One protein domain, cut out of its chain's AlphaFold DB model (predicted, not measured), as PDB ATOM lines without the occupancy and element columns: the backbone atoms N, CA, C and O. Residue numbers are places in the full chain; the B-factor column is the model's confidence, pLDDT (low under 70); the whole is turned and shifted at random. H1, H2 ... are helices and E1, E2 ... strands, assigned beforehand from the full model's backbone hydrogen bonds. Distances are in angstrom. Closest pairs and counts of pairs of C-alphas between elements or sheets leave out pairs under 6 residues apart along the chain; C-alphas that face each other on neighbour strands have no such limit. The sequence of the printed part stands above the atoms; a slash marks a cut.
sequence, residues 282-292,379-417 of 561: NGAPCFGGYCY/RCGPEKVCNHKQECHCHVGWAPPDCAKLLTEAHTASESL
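AT A GLANCE: This is residues 282 to 292 and 379 to 417 of the 561 residues of the protein "ADAM metallopeptidase domain 8" of Saimiri boliviensis boliviensis (UniProt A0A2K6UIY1). A tiny sheet of three short strands, E1, E2 and E3, lies toward one end of an elongated model, and at the other end residues 412 to 417 of helix H1 stick out. The looping stretch 395 to 406 joins sheet and helix. The 50 printed residues, under half in named elements, hold E1, E2, E3 and then H1, class mixed, the sheet antiparallel in that order. It is only just loose, close to compact, with radius of gyration of the C-alphas 12.0 A and spans 38 by 22 by 15 A.

HOW THE PARTS SIT: Start at E2, residues 384 to 386, inner strand of a meander, each strand the antiparallel neighbour of the one before. In its hairpin with E1, residues 379 to 381, N 380 and O 384 are within hydrogen-bond range at 3.0 A. In its hairpin with E3, residues 392 to 394, look at N 385 and O 393, 2.8 A. H1, residues 407 to 417, is not on the sheet; 5 of its 7 O i to N i+4 pairs are within range.

IN THESE COORDINATES: Find C-alpha 379 at (205.895, 181.560, 168.375), where E1 begins, 5.8 A long; E2 and E3 each span 7.2 A. H1 runs 16.5 A to C-alpha 417 at (200.436, 187.688, 135.755).

THE WHOLE: Residues 293 to 378 are cut out; C-alphas 292 and 379 are 10.1 A apart. The link E3 to H1 is long. Residues 410 to 417 have pLDDT under 70.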
ATOM      1  N   ASN A 282     208.494 194.273 166.223       92.25
ATOM      2  CA  ASN A 282     207.742 193.025 166.321       92.25
ATOM      3  C   ASN A 282     208.132 192.067 165.183       92.25
ATOM      4  O   ASN A 282     208.035 192.422 164.009       92.25
ATOM      5  N   GLY A 283     208.536 190.841 165.527       90.88
ATOM      6  CA  GLY A 283     209.084 189.857 164.579       90.88
ATOM      7  C   GLY A 283     210.612 189.695 164.620       90.88
ATOM      8  O   GLY A 283     211.127 188.729 164.057       90.88
ATOM      9  N   ALA A 284     211.352 190.561 165.323       93.19
ATOM     10  CA  ALA A 284     212.786 190.353 165.546       93.19
ATOM     11  C   ALA A 284     213.057 189.042 166.326       93.19
ATOM     12  O   ALA A 284     212.296 188.707 167.234       93.19
ATOM     13  N   PRO A 285     214.105 188.263 166.002       92.75
ATOM     14  CA  PRO A 285     214.324 186.948 166.608       92.75
ATOM     15  C   PRO A 285     214.850 187.044 168.049       92.75
ATOM     16  O   PRO A 285     215.851 187.709 168.308       92.75
ATOM     17  N   CYS A 286     214.229 186.305 168.971       93.44
ATOM     18  CA  CYS A 286     214.613 186.247 170.386       93.44
ATOM     19  C   CYS A 286     214.714 184.791 170.887       93.44
ATOM     20  O   CYS A 286     214.507 183.837 170.131       93.44
ATOM     21  N   PHE A 287     215.080 184.574 172.157       90.62
ATOM     22  CA  PHE A 287     215.342 183.220 172.664       90.62
ATOM     23  C   PHE A 287     214.074 182.342 172.699       90.62
ATOM     24  O   PHE A 287     213.265 182.406 173.620       90.62
ATOM     25  N   GLY A 288     213.928 181.479 171.690       87.88
ATOM     26  CA  GLY A 288     212.793 180.560 171.541       87.88
ATOM     27  C   GLY A 288     211.557 181.159 170.857       87.88
ATOM     28  O   GLY A 288     210.562 180.449 170.700       87.88
ATOM     29  N   GLY A 289     211.612 182.418 170.415       93.25
ATOM     30  CA  GLY A 289     210.466 183.132 169.857       93.25
ATOM     31  C   GLY A 289     210.845 184.312 168.963       93.25
ATOM     32  O   GLY A 289     211.955 184.378 168.433       93.25
ATOM     33  N   TYR A 290     209.906 185.242 168.818       94.00
ATOM     34  CA  TYR A 290     210.108 186.534 168.167       94.00
ATOM     35  C   TYR A 290     209.600 187.638 169.103       94.00
ATOM     36  O   TYR A 290     208.697 187.389 169.904       94.00
ATOM     37  N   CYS A 291     210.174 188.833 169.013       94.69
ATOM     38  CA  CYS A 291     209.798 189.969 169.842       94.69
ATOM     39  C   CYS A 291     208.373 190.440 169.541       94.69
ATOM     40  O   CYS A 291     207.941 190.461 168.382       94.69
ATOM     41  N   TYR A 292     207.658 190.827 170.594       93.19
ATOM     42  CA  TYR A 292     206.322 191.406 170.536       93.19
ATOM     43  C   TYR A 292     206.150 192.402 171.690       93.19
ATOM     44  O   TYR A 292     206.182 192.006 172.858       93.19
ATOM     45  N   ARG A 379     205.512 182.372 169.534       93.75
ATOM     46  CA  ARG A 379     205.895 181.560 168.375       93.75
ATOM     47  C   ARG A 379     205.095 180.254 168.313       93.75
ATOM     48  O   ARG A 379     205.261 179.380 169.160       93.75
ATOM     49  N   CYS A 380     204.302 180.103 167.255       92.00
ATOM     50  CA  CYS A 380     203.445 178.939 167.001       92.00
ATOM     51  C   CYS A 380     203.964 178.020 165.879       92.00
ATOM     52  O   CYS A 380     203.445 176.924 165.686       92.00
ATOM     53  N   GLY A 381     205.006 178.438 165.152       90.06
ATOM     54  CA  GLY A 381     205.676 177.629 164.134       90.06
ATOM     55  C   GLY A 381     206.920 178.319 163.559       90.06
ATOM     56  O   GLY A 381     207.306 179.388 164.037       90.06
ATOM     57  N   PRO A 382     207.574 177.732 162.542       89.06
ATOM     58  CA  PRO A 382     208.578 178.431 161.740       89.06
ATOM     59  C   PRO A 382     207.948 179.665 161.091       89.06
ATOM     60  O   PRO A 382     206.908 179.546 160.445       89.06
ATOM     61  N   GLU A 383     208.548 180.833 161.314       90.94
ATOM     62  CA  GLU A 383     208.093 182.144 160.828       90.94
ATOM     63  C   GLU A 383     206.620 182.483 161.141       90.94
ATOM     64  O   GLU A 383     205.978 183.271 160.439       90.94
ATOM     65  N   LYS A 384     206.086 181.914 162.235       91.94
ATOM     66  CA  LYS A 384     204.685 182.056 162.651       91.94
ATOM     67  C   LYS A 384     204.515 182.412 164.131       91.94
ATOM     68  O   LYS A 384     205.165 181.818 164.998       91.94
ATOM     69  N   VAL A 385     203.580 183.320 164.410       94.44
ATOM     70  CA  VAL A 385     203.215 183.823 165.747       94.44
ATOM     71  C   VAL A 385     201.696 183.893 165.957       94.44
ATOM     72  O   VAL A 385     200.915 183.829 165.006       94.44
ATOM     73  N   CYS A 386     201.269 184.035 167.209       94.38
ATOM     74  CA  CYS A 386     199.861 184.155 167.593       94.38
ATOM     75  C   CYS A 386     199.311 185.578 167.436       94.38
ATOM     76  O   CYS A 386     199.968 186.540 167.835       94.38
ATOM     77  N   ASN A 387     198.099 185.711 166.886       91.88
ATOM     78  CA  ASN A 387     197.360 186.980 166.825       91.88
ATOM     79  C   ASN A 387     196.316 187.120 167.954       91.88
ATOM     80  O   ASN A 387     195.976 186.157 168.643       91.88
ATOM     81  N   HIS A 388     195.718 188.310 168.056       90.56
ATOM     82  CA  HIS A 388     194.609 188.657 168.959       90.56
ATOM     83  C   HIS A 388     193.319 187.812 168.820       90.56
ATOM     84  O   HIS A 388     192.361 188.009 169.570       90.56
ATOM     85  N   LYS A 389     193.245 186.904 167.838       90.38
ATOM     86  CA  LYS A 389     192.132 185.961 167.629       90.38
ATOM     87  C   LYS A 389     192.482 184.531 168.037       90.38
ATOM     88  O   LYS A 389     191.653 183.650 167.832       90.38
ATOM     89  N   GLN A 390     193.677 184.309 168.595       89.06
ATOM     90  CA  GLN A 390     194.209 182.985 168.924       89.06
ATOM     91  C   GLN A 390     194.460 182.102 167.682       89.06
ATOM     92  O   GLN A 390     194.406 180.877 167.763       89.06
ATOM     93  N   GLU A 391     194.769 182.727 166.538       89.12
ATOM     94  CA  GLU A 391     195.145 182.052 165.288       89.12
ATOM     95  C   GLU A 391     196.660 182.179 165.027       89.12
ATOM     96  O   GLU A 391     197.250 183.261 165.164       89.12
ATOM     97  N   CYS A 392     197.286 181.089 164.584       91.31
ATOM     98  CA  CYS A 392     198.683 181.051 164.165       91.31
ATOM     99  C   CYS A 392     198.860 181.612 162.742       91.31
ATOM    100  O   CYS A 392     198.400 181.029 161.756       91.31
ATOM    101  N   HIS A 393     199.570 182.735 162.619       91.56
ATOM    102  CA  HIS A 393     199.766 183.475 161.365       91.56
ATOM    103  C   HIS A 393     201.242 183.818 161.125       91.56
ATOM    104  O   HIS A 393     202.066 183.681 162.025       91.56
ATOM    105  N   CYS A 394     201.592 184.251 159.910       91.88
ATOM    106  CA  CYS A 394     202.950 184.716 159.612       91.88
ATOM    107  C   CYS A 394     203.302 185.956 160.434       91.88
ATOM    108  O   CYS A 394     202.482 186.871 160.518       91.88
ATOM    109  N   HIS A 395     204.519 186.011 160.980       88.25
ATOM    110  CA  HIS A 395     205.019 187.247 161.590       88.25
ATOM    111  C   HIS A 395     205.455 188.269 160.523       88.25
ATOM    112  O   HIS A 395     205.329 188.035 159.315       88.25
ATOM    113  N   VAL A 396     205.893 189.445 160.972       86.56
ATOM    114  CA  VAL A 396     206.127 190.621 160.127       86.56
ATOM    115  C   VAL A 396     207.102 190.308 158.982       86.56
ATOM    116  O   VAL A 396     208.179 189.754 159.170       86.56
ATOM    117  N   GLY A 397     206.701 190.667 157.760       85.25
ATOM    118  CA  GLY A 397     207.494 190.465 156.543       85.25
ATOM    119  C   GLY A 397     207.242 189.151 155.793       85.25
ATOM    120  O   GLY A 397     207.598 189.080 154.615       85.25
ATOM    121  N   TRP A 398     206.584 188.149 156.389       90.12
ATOM    122  CA  TRP A 398     206.371 186.828 155.773       90.12
ATOM    123  C   TRP A 398     204.983 186.643 155.133       90.12
ATOM    124  O   TRP A 398     203.973 187.162 155.605       90.12
ATOM    125  N   ALA A 399     204.926 185.885 154.031       87.56
ATOM    126  CA  ALA A 399     203.729 185.714 153.206       87.56
ATOM    127  C   ALA A 399     202.887 184.466 153.583       87.56
ATOM    128  O   ALA A 399     203.408 183.344 153.552       87.56
ATOM    129  N   PRO A 400     201.575 184.614 153.872       88.12
ATOM    130  CA  PRO A 400     200.654 183.490 154.095       88.12
ATOM    131  C   PRO A 400     200.508 182.546 152.883       88.12
ATOM    132  O   PRO A 400     200.732 182.974 151.749       88.12
ATOM    133  N   PRO A 401     200.069 181.282 153.076       83.12
ATOM    134  CA  PRO A 401     199.663 180.654 154.345       83.12
ATOM    135  C   PRO A 401     200.806 179.944 155.097       83.12
ATOM    136  O   PRO A 401     200.714 179.708 156.304       83.12
ATOM    137  N   ASP A 402     201.882 179.595 154.395       84.44
ATOM    138  CA  ASP A 402     202.943 178.734 154.928       84.44
ATOM    139  C   ASP A 402     204.143 179.509 155.480       84.44
ATOM    140  O   ASP A 402     204.967 178.914 156.167       84.44
ATOM    141  N   CYS A 403     204.220 180.824 155.235       89.62
ATOM    142  CA  CYS A 403     205.300 181.705 155.699       89.62
ATOM    143  C   CYS A 403     206.687 181.272 155.192       89.62
ATOM    144  O   CYS A 403     207.700 181.465 155.848       89.62
ATOM    145  N   ALA A 404     206.726 180.684 153.992       88.19
ATOM    146  CA  ALA A 404     207.938 180.167 153.352       88.19
ATOM    147  C   ALA A 404     208.611 181.165 152.382       88.19
ATOM    148  O   ALA A 404     209.562 180.799 151.692       88.19
ATOM    149  N   LYS A 405     208.088 182.396 152.276       87.50
ATOM    150  CA  LYS A 405     208.593 183.486 151.420       87.50
ATOM    151  C   LYS A 405     208.339 184.842 152.064       87.50
ATOM    152  O   LYS A 405     207.345 184.998 152.778       87.50
ATOM    153  N   LEU A 406     209.163 185.831 151.733       85.81
ATOM    154  CA  LEU A 406     208.913 187.216 152.127       85.81
ATOM    155  C   LEU A 406     207.778 187.830 151.288       85.81
ATOM    156  O   LEU A 406     207.586 187.488 150.117       85.81
ATOM    157  N   LEU A 407     207.037 188.775 151.869       81.19
ATOM    158  CA  LEU A 407     205.954 189.504 151.195       81.19
ATOM    159  C   LEU A 407     206.449 190.216 149.927       81.19
ATOM    160  O   LEU A 407     205.780 190.183 148.896       81.19
ATOM    161  N   THR A 408     207.652 190.789 149.968       80.19
ATOM    162  CA  THR A 408     208.311 191.440 148.823       80.19
ATOM    163  C   THR A 408     208.469 190.499 147.619       80.19
ATOM    164  O   THR A 408     208.169 190.875 146.484       80.19
ATOM    165  N   GLU A 409     208.855 189.244 147.853       75.75
ATOM    166  CA  GLU A 409     208.968 188.210 146.816       75.75
ATOM    167  C   GLU A 409     207.592 187.753 146.306       75.75
ATOM    168  O   GLU A 409     207.409 187.522 145.109       75.75
ATOM    169  N   ALA A 410     206.597 187.659 147.193       68.81
ATOM    170  CA  ALA A 410     205.230 187.304 146.815       68.81
ATOM    171  C   ALA A 410     204.581 188.368 145.904       68.81
ATOM    172  O   ALA A 410     203.910 188.021 144.928       68.81
ATOM    173  N   HIS A 411     204.822 189.657 146.171       62.53
ATOM    174  CA  HIS A 411     204.306 190.751 145.345       62.53
ATOM    175  C   HIS A 411     204.923 190.768 143.937       62.53
ATOM    176  O   HIS A 411     204.175 190.832 142.961       62.53
ATOM    177  N   THR A 412     206.247 190.614 143.803       60.16
ATOM    178  CA  THR A 412     206.905 190.586 142.474       60.16
ATOM    179  C   THR A 412     206.444 189.420 141.592       60.16
ATOM    180  O   THR A 412     206.309 189.582 140.378       60.16
ATOM    181  N   ALA A 413     206.122 188.262 142.178       57.84
ATOM    182  CA  ALA A 413     205.510 187.159 141.436       57.84
ATOM    183  C   ALA A 413     204.105 187.522 140.909       57.84
ATOM    184  O   ALA A 413     203.772 187.198 139.766       57.84
ATOM    185  N   SER A 414     203.303 188.223 141.718       58.06
ATOM    186  CA  SER A 414     201.926 188.612 141.383       58.06
ATOM    187  C   SER A 414     201.850 189.578 140.195       58.06
ATOM    188  O   SER A 414     201.049 189.365 139.284       58.06
ATOM    189  N   GLU A 415     202.724 190.591 140.138       58.97
ATOM    190  CA  GLU A 415     202.708 191.606 139.067       58.97
ATOM    191  C   GLU A 415     203.027 191.048 137.667       58.97
ATOM    192  O   GLU A 415     202.633 191.636 136.657       58.97
ATOM    193  N   SER A 416     203.663 189.875 137.575       60.12
ATOM    194  CA  SER A 416     203.947 189.223 136.288       60.12
ATOM    195  C   SER A 416     202.684 188.728 135.557       60.12
ATOM    196  O   SER A 416     202.609 188.788 134.325       60.12
ATOM    197  N   LEU A 417     201.662 188.283 136.298       60.34
ATOM    198  CA  LEU A 417     200.436 187.688 135.755       60.34
ATOM    199  C   LEU A 417     199.562 188.665 134.936       60.34
ATOM    200  O   LEU A 417     199.211 188.317 133.803       60.34
TER     201      LEU A 417